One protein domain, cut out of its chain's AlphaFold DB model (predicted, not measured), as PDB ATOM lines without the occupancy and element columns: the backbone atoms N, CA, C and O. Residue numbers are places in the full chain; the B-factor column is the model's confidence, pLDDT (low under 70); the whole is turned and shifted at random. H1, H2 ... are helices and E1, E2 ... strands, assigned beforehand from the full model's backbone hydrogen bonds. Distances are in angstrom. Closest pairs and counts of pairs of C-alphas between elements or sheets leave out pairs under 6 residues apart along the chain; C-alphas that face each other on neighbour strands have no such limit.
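This is residues 193 to 276 of the 278 residues of the protein "GNAT family N-acetyltransferase" of Streptomyces sp. SID5606 (UniProt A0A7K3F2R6). A strongly twisted wall of four strands has the kinked helix H1 packed on one face, and a long loop, residues 241 to 257, runs past its E2 edge to the short helix H2, which only grazes the sheet. The 84 printed residues include two named helices and four named strands, in the order E1 E2 H1 E3 H2 E4. The sheet runs E2 E1 E3 E4, antiparallel throughout; the class is mixed, helices and strands. The whole is compact, with a radius of gyration of the C-alphas of 11.7 A and spans of 32 by 31 by 23 A.

Start with E1, residues 193 to 199, and E2, residues 202 to 209, a hairpin with N 195 and O 206 2.9 A apart. Next, H1, residues 214 to 229, is on the sheet, giving two layers, helix on one face; Val 229 and Gly 199 of E1 are its closest C-alphas to that strand, 4.6 A. E3, residues 234 to 240, is antiparallel to E1, with N 196 and O 237 2.8 A apart. E2, H1 and E3 form a split strand-helix-strand unit, E1 between its strands, with a right-handed crossover. Residues 249 to 250 pair antiparallel with residues 203 to 204 of E2. H2, residues 258 to 261, is apart from H1. Edge strand E4, residues 271 to 275, pairs with E3 at N 240 and O 271, 2.8 A. In H1, 8 of 12 O i to N i+4 pairs are within hydrogen-bond range; H2 is too short for any.

Find C-alpha 193 at (85.907, 103.899, 160.528), where E1 begins its 19.7 A. E2 spans 23.1 A, H1 20.8 A with a kink of 39 degrees near residue 223, and E3 19.0 A. E4 ends at C-alpha 275, (79.352, 105.833, 149.332).

The C-alphas of Ala 231 and Ala 268 are farthest apart, 32.5 A. The printed part has no cut; the link from E3 to H2 is long. Residues 243 to 246 are under 70 in pLDDT.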
ATOM      1  N   LEU A 193      86.427 103.337 161.762       88.62
ATOM      2  CA  LEU A 193      85.907 103.899 160.528       88.62
ATOM      3  C   LEU A 193      86.650 105.176 160.136       88.62
ATOM      4  O   LEU A 193      87.033 105.986 160.989       88.62
ATOM      5  N   ARG A 194      86.740 105.416 158.827       90.94
ATOM      6  CA  ARG A 194      86.917 106.758 158.257       90.94
ATOM      7  C   ARG A 194      85.623 107.255 157.698       90.94
ATOM      8  O   ARG A 194      85.112 106.639 156.782       90.94
ATOM      9  N   VAL A 195      85.132 108.378 158.202       92.19
ATOM     10  CA  VAL A 195      83.925 109.028 157.696       92.19
ATOM     11  C   VAL A 195      84.348 110.241 156.882       92.19
ATOM     12  O   VAL A 195      84.986 111.158 157.402       92.19
ATOM     13  N   TRP A 196      84.009 110.220 155.600       93.69
ATOM     14  CA  TRP A 196      84.409 111.218 154.622       93.69
ATOM     15  C   TRP A 196      83.358 112.311 154.484       93.69
ATOM     16  O   TRP A 196      82.176 112.030 154.254       93.69
ATOM     17  N   PHE A 197      83.819 113.556 154.548       94.44
ATOM     18  CA  PHE A 197      83.025 114.750 154.297       94.44
ATOM     19  C   PHE A 197      83.695 115.625 153.240       94.44
ATOM     20  O   PHE A 197      84.920 115.745 153.233       94.44
ATOM     21  N   CYS A 198      82.896 116.282 152.401       94.19
ATOM     22  CA  CYS A 198      83.363 117.365 151.536       94.19
ATOM     23  C   CYS A 198      82.602 118.662 151.794       94.19
ATOM     24  O   CYS A 198      81.442 118.639 152.205       94.19
ATOM     25  N   GLY A 199      83.237 119.784 151.488       94.12
ATOM     26  CA  GLY A 199      82.641 121.113 151.530       94.12
ATOM     27  C   GLY A 199      83.444 122.101 150.676       94.12
ATOM     28  O   GLY A 199      84.352 121.684 149.951       94.12
ATOM     29  N   PRO A 200      83.130 123.406 150.746       94.38
ATOM     30  CA  PRO A 200      83.808 124.449 149.971       94.38
ATOM     31  C   PRO A 200      85.343 124.473 150.076       94.38
ATOM     32  O   PRO A 200      86.001 124.942 149.154       94.38
ATOM     33  N   HIS A 201      85.922 123.988 151.178       94.00
ATOM     34  CA  HIS A 201      87.372 124.014 151.425       94.00
ATOM     35  C   HIS A 201      88.072 122.672 151.144       94.00
ATOM     36  O   HIS A 201      89.239 122.506 151.492       94.00
ATOM     37  N   GLY A 202      87.375 121.710 150.533       93.19
ATOM     38  CA  GLY A 202      87.938 120.414 150.153       93.19
ATOM     39  C   GLY A 202      87.307 119.245 150.903       93.19
ATOM     40  O   GLY A 202      86.098 119.220 151.153       93.19
ATOM     41  N   THR A 203      88.130 118.255 151.236       94.56
ATOM     42  CA  THR A 203      87.714 116.953 151.762       94.56
ATOM     43  C   THR A 203      88.425 116.624 153.071       94.56
ATOM     44  O   THR A 203      89.616 116.884 153.237       94.56
ATOM     45  N   VAL A 204      87.711 115.979 153.996       95.00
ATOM     46  CA  VAL A 204      88.287 115.447 155.235       95.00
ATOM     47  C   VAL A 204      87.755 114.054 155.560       95.00
ATOM     48  O   VAL A 204      86.567 113.780 155.399       95.00
ATOM     49  N   ALA A 205      88.630 113.184 156.067       93.94
ATOM     50  CA  ALA A 205      88.270 111.907 156.677       93.94
ATOM     51  C   ALA A 205      88.423 111.986 158.199       93.94
ATOM     52  O   ALA A 205      89.521 112.150 158.731       93.94
ATOM     53  N   LEU A 206      87.321 111.827 158.926       92.75
ATOM     54  CA  LEU A 206      87.323 111.839 160.386       92.75
ATOM     55  C   LEU A 206      87.275 110.407 160.941       92.75
ATOM     56  O   LEU A 206      86.530 109.579 160.414       92.75
ATOM     57  N   PRO A 207      88.059 110.084 161.990       91.12
ATOM     58  CA  PRO A 207      87.932 108.810 162.685       91.12
ATOM     59  C   PRO A 207      86.558 108.698 163.346       91.12
ATOM     60  O   PRO A 207      86.074 109.650 163.957       91.12
ATOM     61  N   CYS A 208      85.977 107.511 163.262       86.62
ATOM     62  CA  CYS A 208      84.778 107.114 163.984       86.62
ATOM     63  C   CYS A 208      84.938 105.660 164.432       86.62
ATOM     64  O   CYS A 208      85.770 104.937 163.894       86.62
ATOM     65  N   VAL A 209      84.147 105.215 165.398       80.19
ATOM     66  CA  VAL A 209      83.939 103.787 165.661       80.19
ATOM     67  C   VAL A 209      82.507 103.469 165.258       80.19
ATOM     68  O   VAL A 209      81.624 104.309 165.454       80.19
ATOM     69  N   ALA A 210      82.283 102.313 164.636       71.12
ATOM     70  CA  ALA A 210      80.935 101.866 164.323       71.12
ATOM     71  C   ALA A 210      80.174 101.620 165.639       71.12
ATOM     72  O   ALA A 210      80.463 100.681 166.371       71.12
ATOM     73  N   GLY A 211      79.250 102.517 165.981       70.19
ATOM     74  CA  GLY A 211      78.321 102.336 167.099       70.19
ATOM     75  C   GLY A 211      77.002 101.708 166.641       70.19
ATOM     76  O   GLY A 211      76.775 101.523 165.446       70.19
ATOM     77  N   ALA A 212      76.094 101.458 167.587       71.00
ATOM     78  CA  ALA A 212      74.750 100.944 167.294       71.00
ATOM     79  C   ALA A 212      73.899 101.905 166.436       71.00
ATOM     80  O   ALA A 212      73.005 101.459 165.721       71.00
ATOM     81  N   ASP A 213      74.200 103.211 166.471       77.25
ATOM     82  CA  ASP A 213      73.571 104.226 165.620       77.25
ATOM     83  C   ASP A 213      74.612 104.986 164.770       77.25
ATOM     84  O   ASP A 213      75.127 106.041 165.170       77.25
ATOM     85  N   PRO A 214      74.910 104.487 163.558       77.31
ATOM     86  CA  PRO A 214      75.792 105.165 162.615       77.31
ATOM     87  C   PRO A 214      75.308 106.564 162.210       77.31
ATOM     88  O   PRO A 214      76.128 107.415 161.866       77.31
ATOM     89  N   ARG A 215      73.995 106.843 162.244       78.44
ATOM     90  CA  ARG A 215      73.456 108.138 161.797       78.44
ATOM     91  C   ARG A 215      73.790 109.236 162.787       78.44
ATOM     92  O   ARG A 215      74.274 110.289 162.375       78.44
ATOM     93  N   ALA A 216      73.555 108.983 164.072       82.12
ATOM     94  CA  ALA A 216      73.910 109.918 165.131       82.12
ATOM     95  C   ALA A 216      75.420 110.208 165.127       82.12
ATOM     96  O   ALA A 216      75.829 111.367 165.212       82.12
ATOM     97  N   ALA A 217      76.246 109.174 164.931       83.44
ATOM     98  CA  ALA A 217      77.695 109.323 164.834       83.44
ATOM     99  C   ALA A 217      78.119 110.214 163.647       83.44
ATOM    100  O   ALA A 217      78.893 111.157 163.824       83.44
ATOM    101  N   VAL A 218      77.570 109.982 162.447       86.44
ATOM    102  CA  VAL A 218      77.846 110.818 161.262       86.44
ATOM    103  C   VAL A 218      77.366 112.259 161.470       86.44
ATOM    104  O   VAL A 218      78.089 113.192 161.122       86.44
ATOM    105  N   ALA A 219      76.190 112.466 162.069       87.25
ATOM    106  CA  ALA A 219      75.663 113.801 162.352       87.25
ATOM    107  C   ALA A 219      76.566 114.589 163.319       87.25
ATOM    108  O   ALA A 219      76.862 115.759 163.073       87.25
ATOM    109  N   ALA A 220      77.071 113.942 164.373       89.06
ATOM    110  CA  ALA A 220      78.018 114.559 165.300       89.06
ATOM    111  C   ALA A 220      79.338 114.944 164.604       89.06
ATOM    112  O   ALA A 220      79.876 116.033 164.823       89.06
ATOM    113  N   LEU A 221      79.844 114.086 163.711       92.12
ATOM    114  CA  LEU A 221      81.052 114.368 162.932       92.12
ATOM    115  C   LEU A 221      80.862 115.509 161.930       92.12
ATOM    116  O   LEU A 221      81.809 116.265 161.714       92.12
ATOM    117  N   ALA A 222      79.664 115.679 161.367       92.25
ATOM    118  CA  ALA A 222      79.373 116.764 160.432       92.25
ATOM    119  C   ALA A 222      79.644 118.145 161.058       92.25
ATOM    120  O   ALA A 222      80.232 119.010 160.410       92.25
ATOM    121  N   VAL A 223      79.323 118.334 162.346       92.56
ATOM    122  CA  VAL A 223      79.604 119.583 163.086       92.56
ATOM    123  C   VAL A 223      81.105 119.884 163.137       92.56
ATOM    124  O   VAL A 223      81.527 121.029 162.964       92.56
ATOM    125  N   ARG A 224      81.937 118.854 163.345       92.38
ATOM    126  CA  ARG A 224      83.400 118.990 163.308       92.38
ATOM    127  C   ARG A 224      83.898 119.229 161.884       92.38
ATOM    128  O   ARG A 224      84.774 120.067 161.688       92.38
ATOM    129  N   ALA A 225      83.335 118.521 160.908       95.00
ATOM    130  CA  ALA A 225      83.708 118.639 159.507       95.00
ATOM    131  C   ALA A 225      83.460 120.053 158.963       95.00
ATOM    132  O   ALA A 225      84.320 120.562 158.254       95.00
ATOM    133  N   VAL A 226      82.382 120.737 159.368       96.25
ATOM    134  CA  VAL A 226      82.109 122.136 158.971       96.25
ATOM    135  C   VAL A 226      83.295 123.065 159.248       96.25
ATOM    136  O   VAL A 226      83.582 123.948 158.444       96.25
ATOM    137  N   ARG A 227      84.036 122.847 160.341       94.50
ATOM    138  CA  ARG A 227      85.216 123.665 160.678       94.50
ATOM    139  C   ARG A 227      86.417 123.407 159.764       94.50
ATOM    140  O   ARG A 227      87.310 124.240 159.701       94.50
ATOM    141  N   LEU A 228      86.452 122.253 159.103       94.50
ATOM    142  CA  LEU A 228      87.574 121.794 158.282       94.50
ATOM    143  C   LEU A 228      87.304 122.016 156.794       94.50
ATOM    144  O   LEU A 228      88.179 122.488 156.082       94.50
ATOM    145  N   VAL A 229      86.087 121.707 156.338       95.75
ATOM    146  CA  VAL A 229      85.713 121.763 154.918       95.75
ATOM    147  C   VAL A 229      84.741 122.893 154.578       95.75
ATOM    148  O   VAL A 229      84.417 123.066 153.411       95.75
ATOM    149  N   GLY A 230      84.288 123.683 155.554       94.44
ATOM    150  CA  GLY A 230      83.268 124.717 155.354       94.44
ATOM    151  C   GLY A 230      81.837 124.164 155.364       94.44
ATOM    152  O   GLY A 230      81.614 122.952 155.402       94.44
ATOM    153  N   ALA A 231      80.848 125.063 155.363       93.38
ATOM    154  CA  ALA A 231      79.430 124.704 155.351       93.38
ATOM    155  C   ALA A 231      78.836 124.777 153.923       93.38
ATOM    156  O   ALA A 231      79.098 125.755 153.224       93.38
ATOM    157  N   PRO A 232      78.000 123.803 153.506       92.25
ATOM    158  CA  PRO A 232      77.679 122.568 154.223       92.25
ATOM    159  C   PRO A 232      78.819 121.536 154.138       92.25
ATOM    160  O   PRO A 232      79.453 121.389 153.096       92.25
ATOM    161  N   ALA A 233      79.028 120.777 155.219       93.75
ATOM    162  CA  ALA A 233      79.876 119.587 155.203       93.75
ATOM    163  C   ALA A 233      79.021 118.364 154.845       93.75
ATOM    164  O   ALA A 233      78.242 117.866 155.661       93.75
ATOM    165  N   LEU A 234      79.142 117.894 153.608       92.69
ATOM    166  CA  LEU A 234      78.338 116.810 153.053       92.69
ATOM    167  C   LEU A 234      79.004 115.463 153.316       92.69
ATOM    168  O   LEU A 234      80.161 115.266 152.955       92.69
ATOM    169  N   PHE A 235      78.270 114.518 153.901       91.62
ATOM    170  CA  PHE A 235      78.728 113.137 154.048       91.62
ATOM    171  C   PHE A 235      78.842 112.456 152.677       91.62
ATOM    172  O   PHE A 235      77.871 112.400 151.917       91.62
ATOM    173  N   ARG A 236      80.023 111.906 152.375       91.31
ATOM    174  CA  ARG A 236      80.329 111.268 151.084       91.31
ATOM    175  C   ARG A 236      80.536 109.760 151.168       91.31
ATOM    176  O   ARG A 236      80.391 109.064 150.163       91.31
ATOM    177  N   GLY A 237      80.850 109.235 152.349       90.56
ATOM    178  CA  GLY A 237      81.060 107.805 152.530       90.56
ATOM    179  C   GLY A 237      81.810 107.445 153.799       90.56
ATOM    180  O   GLY A 237      82.231 108.326 154.546       90.56
ATOM    181  N   ALA A 238      81.996 106.148 154.028       90.62
ATOM    182  CA  ALA A 238      82.906 105.673 155.056       90.62
ATOM    183  C   ALA A 238      83.641 104.393 154.672       90.62
ATOM    184  O   ALA A 238      83.130 103.614 153.864       90.62
ATOM    185  N   ASP A 239      84.802 104.193 155.292       90.81
ATOM    186  CA  ASP A 239      85.664 103.023 155.120       90.81
ATOM    187  C   ASP A 239      85.928 102.327 156.446       90.81
ATOM    188  O   ASP A 239      86.192 102.997 157.445       90.81
ATOM    189  N   GLY A 240      85.888 100.998 156.440       88.69
ATOM    190  CA  GLY A 240      86.290 100.159 157.561       88.69
ATOM    191  C   GLY A 240      87.796  99.932 157.553       88.69
ATOM    192  O   GLY A 240      88.347  99.526 156.532       88.69
ATOM    193  N   LEU A 241      88.465 100.213 158.673       83.75
ATOM    194  CA  LEU A 241      89.919 100.125 158.805       83.75
ATOM    195  C   LEU A 241      90.367  98.991 159.725       83.75
ATOM    196  O   LEU A 241      89.957  98.938 160.884       83.75
ATOM    197  N   ALA A 242      91.333  98.186 159.281       70.69
ATOM    198  CA  ALA A 242      91.976  97.186 160.137       70.69
ATOM    199  C   ALA A 242      92.743  97.804 161.329       70.69
ATOM    200  O   ALA A 242      92.974  97.131 162.332       70.69
ATOM    201  N   ARG A 243      93.158  99.081 161.235       64.69
ATOM    202  CA  ARG A 243      93.861  99.811 162.304       64.69
ATOM    203  C   ARG A 243      93.370 101.262 162.429       64.69
ATOM    204  O   ARG A 243      93.145 101.911 161.410       64.69
ATOM    205  N   PRO A 244      93.232 101.809 163.648       65.25
ATOM    206  CA  PRO A 244      92.868 103.212 163.853       65.25
ATOM    207  C   PRO A 244      94.051 104.169 163.608       65.25
ATOM    208  O   PRO A 244      95.203 103.793 163.804       65.25
ATOM    209  N   GLY A 245      93.775 105.443 163.287       64.81
ATOM    210  CA  GLY A 245      94.749 106.536 163.494       64.81
ATOM    211  C   GLY A 245      94.635 107.721 162.533       64.81
ATOM    212  O   GLY A 245      94.388 107.485 161.372       64.81
ATOM    213  N   GLY A 246      94.865 108.971 162.974       63.81
ATOM    214  CA  GLY A 246      95.050 110.197 162.151       63.81
ATOM    215  C   GLY A 246      93.780 110.901 161.631       63.81
ATOM    216  O   GLY A 246      92.691 110.355 161.746       63.81
ATOM    217  N   VAL A 247      93.890 112.094 161.040       74.12
ATOM    218  CA  VAL A 247      92.819 112.770 160.265       74.12
ATOM    219  C   VAL A 247      93.416 113.153 158.908       74.12
ATOM    220  O   VAL A 247      94.262 114.045 158.877       74.12
ATOM    221  N   PRO A 248      93.038 112.499 157.799       79.25
ATOM    222  CA  PRO A 248      93.436 112.928 156.467       79.25
ATOM    223  C   PRO A 248      92.598 114.138 156.045       79.25
ATOM    224  O   PRO A 248      91.369 114.087 156.100       79.25
ATOM    225  N   ALA A 249      93.257 115.209 155.613       80.69
ATOM    226  CA  ALA A 249      92.626 116.367 154.989       80.69
ATOM    227  C   ALA A 249      93.291 116.622 153.635       80.69
ATOM    228  O   ALA A 249      94.512 116.522 153.518       80.69
ATOM    229  N   ASP A 250      92.483 116.924 152.623       88.94
ATOM    230  CA  ASP A 250      92.939 117.121 151.251       88.94
ATOM    231  C   ASP A 250      92.140 118.259 150.599       88.94
ATOM    232  O   ASP A 250      90.909 118.259 150.685       88.94
ATOM    233  N   PRO A 251      92.791 119.235 149.943       87.06
ATOM    234  CA  PRO A 251      92.085 120.331 149.282       87.06
ATOM    235  C   PRO A 251      91.294 119.883 148.041       87.06
ATOM    236  O   PRO A 251      90.476 120.642 147.527       87.06
ATOM    237  N   ARG A 252      91.528 118.669 147.526       90.75
ATOM    238  CA  ARG A 252      90.840 118.146 146.342       90.75
ATOM    239  C   ARG A 252      89.414 117.665 146.666       90.75
ATOM    240  O   ARG A 252      89.120 117.277 147.802       90.75
ATOM    241  N   PRO A 253      88.521 117.613 145.660       86.81
ATOM    242  CA  PRO A 253      87.231 116.931 145.781       86.81
ATOM    243  C   PRO A 253      87.396 115.449 146.139       86.81
ATOM    244  O   PRO A 253      88.365 114.822 145.705       86.81
ATOM    245  N   CYS A 254      86.434 114.874 146.874       85.38
ATOM    246  CA  CYS A 254      86.478 113.482 147.338       85.38
ATOM    247  C   CYS A 254      86.830 112.492 146.220       85.38
ATOM    248  O   CYS A 254      87.658 111.610 146.410       85.38
ATOM    249  N   GLU A 255      86.238 112.653 145.038       84.44
ATOM    250  CA  GLU A 255      86.407 111.765 143.886       84.44
ATOM    251  C   GLU A 255      87.847 111.732 143.357       84.44
ATOM    252  O   GLU A 255      88.232 110.777 142.688       84.44
ATOM    253  N   ALA A 256      88.644 112.757 143.661       86.00
ATOM    254  CA  ALA A 256      90.054 112.844 143.300       86.00
ATOM    255  C   ALA A 256      90.997 112.365 144.421       86.00
ATOM    256  O   ALA A 256      92.211 112.329 144.213       86.00
ATOM    257  N   VAL A 257      90.472 111.997 145.596       88.62
ATOM    258  CA  VAL A 257      91.250 111.465 146.724       88.62
ATOM    259  C   VAL A 257      91.301 109.935 146.609       88.62
ATOM    260  O   VAL A 257      90.274 109.288 146.810       88.62
ATOM    261  N   PRO A 258      92.466 109.306 146.336       87.88
ATOM    262  CA  PRO A 258      92.546 107.857 146.117       87.88
ATOM    263  C   PRO A 258      92.023 107.026 147.290       87.88
ATOM    264  O   PRO A 258      91.296 106.064 147.078       87.88
ATOM    265  N   ALA A 259      92.309 107.447 148.525       87.69
ATOM    266  CA  ALA A 259      91.808 106.783 149.726       87.69
ATOM    267  C   ALA A 259      90.270 106.820 149.844       87.69
ATOM    268  O   ALA A 259      89.696 105.936 150.461       87.69
ATOM    269  N   PHE A 260      89.592 107.797 149.228       90.19
ATOM    270  CA  PHE A 260      88.131 107.820 149.123       90.19
ATOM    271  C   PHE A 260      87.631 107.053 147.892       90.19
ATOM    272  O   PHE A 260      86.651 106.312 147.975       90.19
ATOM    273  N   ALA A 261      88.263 107.245 146.734       89.56
ATOM    274  CA  ALA A 261      87.795 106.666 145.479       89.56
ATOM    275  C   ALA A 261      88.003 105.144 145.436       89.56
ATOM    276  O   ALA A 261      87.104 104.418 145.027       89.56
ATOM    277  N   MET A 262      89.169 104.665 145.871       90.88
ATOM    278  CA  MET A 262      89.579 103.258 145.871       90.88
ATOM    279  C   MET A 262      90.442 102.970 147.110       90.88
ATOM    280  O   MET A 262      91.655 102.797 146.989       90.88
ATOM    281  N   PRO A 263      89.861 102.914 148.321       90.44
ATOM    282  CA  PRO A 263      90.639 102.725 149.549       90.44
ATOM    283  C   PRO A 263      91.569 101.502 149.493       90.44
ATOM    284  O   PRO A 263      92.708 101.565 149.954       90.44
ATOM    285  N   ARG A 264      91.133 100.427 148.825       91.88
ATOM    286  CA  ARG A 264      91.897  99.184 148.649       91.88
ATOM    287  C   ARG A 264      93.157  99.303 147.801       91.88
ATOM    288  O   ARG A 264      94.012  98.429 147.886       91.88
ATOM    289  N   SER A 265      93.297 100.356 146.992       90.38
ATOM    290  CA  SER A 265      94.557 100.626 146.289       90.38
ATOM    291  C   SER A 265      95.598 101.295 147.189       90.38
ATOM    292  O   SER A 265      96.764 101.360 146.815       90.38
ATOM    293  N   VAL A 266      95.177 101.841 148.334       89.00
ATOM    294  CA  VAL A 266      96.054 102.455 149.343       89.00
ATOM    295  C   VAL A 266      96.378 101.444 150.441       89.00
ATOM    296  O   VAL A 266      97.535 101.312 150.827       89.00
ATOM    297  N   ASP A 267      95.369 100.714 150.913       87.81
ATOM    298  CA  ASP A 267      95.504  99.646 151.903       87.81
ATOM    299  C   ASP A 267      94.535  98.508 151.561       87.81
ATOM    300  O   ASP A 267      93.315  98.660 151.631       87.81
ATOM    301  N   ALA A 268      95.087  97.349 151.200       86.81
ATOM    302  CA  ALA A 268      94.321  96.192 150.746       86.81
ATOM    303  C   ALA A 268      93.334  95.640 151.795       86.81
ATOM    304  O   ALA A 268      92.383  94.953 151.407       86.81
ATOM    305  N   GLY A 269      93.549  95.932 153.085       85.31
ATOM    306  CA  GLY A 269      92.694  95.510 154.198       85.31
ATOM    307  C   GLY A 269      91.532  96.456 154.510       85.31
ATOM    308  O   GLY A 269      90.742  96.166 155.407       85.31
ATOM    309  N   VAL A 270      91.416  97.584 153.806       88.88
ATOM    310  CA  VAL A 270      90.329  98.553 153.999       88.88
ATOM    311  C   VAL A 270      89.136  98.195 153.123       88.88
ATOM    312  O   VAL A 270      89.303  97.875 151.954       88.88
ATOM    313  N   LEU A 271      87.917  98.301 153.646       89.31
ATOM    314  CA  LEU A 271      86.701  98.108 152.851       89.31
ATOM    315  C   LEU A 271      85.899  99.405 152.771       89.31
ATOM    316  O   LEU A 271      85.611 100.021 153.798       89.31
ATOM    317  N   ALA A 272      85.485  99.801 151.569       90.56
ATOM    318  CA  ALA A 272      84.515 100.875 151.404       90.56
ATOM    319  C   ALA A 272      83.154 100.390 151.898       90.56
ATOM    320  O   ALA A 272      82.540  99.538 151.273       90.56
ATOM    321  N   LEU A 273      82.666 100.938 153.009       87.94
ATOM    322  CA  LEU A 273      81.389 100.540 153.606       87.94
ATOM    323  C   LEU A 273      80.229 101.306 152.987       87.94
ATOM    324  O   LEU A 273      79.196 100.731 152.645       87.94
ATOM    325  N   TRP A 274      80.400 102.619 152.832       87.06
ATOM    326  CA  TRP A 274      79.350 103.506 152.345       87.06
ATOM    327  C   TRP A 274      79.905 104.461 151.305       87.06
ATOM    328  O   TRP A 274      80.969 105.045 151.508       87.06
ATOM    329  N   ARG A 275      79.146 104.700 150.238       87.94
ATOM    330  CA  ARG A 275      79.352 105.833 149.332       87.94
ATOM    331  C   ARG A 275      78.020 106.415 148.916       87.94
ATOM    332  O   ARG A 275      77.106 105.685 148.532       87.94
ATOM    333  N   THR A 276      77.921 107.732 148.980       80.56
ATOM    334  CA  THR A 276      76.766 108.473 148.483       80.56
ATOM    335  C   THR A 276      77.103 109.058 147.114       80.56
ATOM    336  O   THR A 276      78.183 109.611 146.893       80.56
TER     337      THR A 276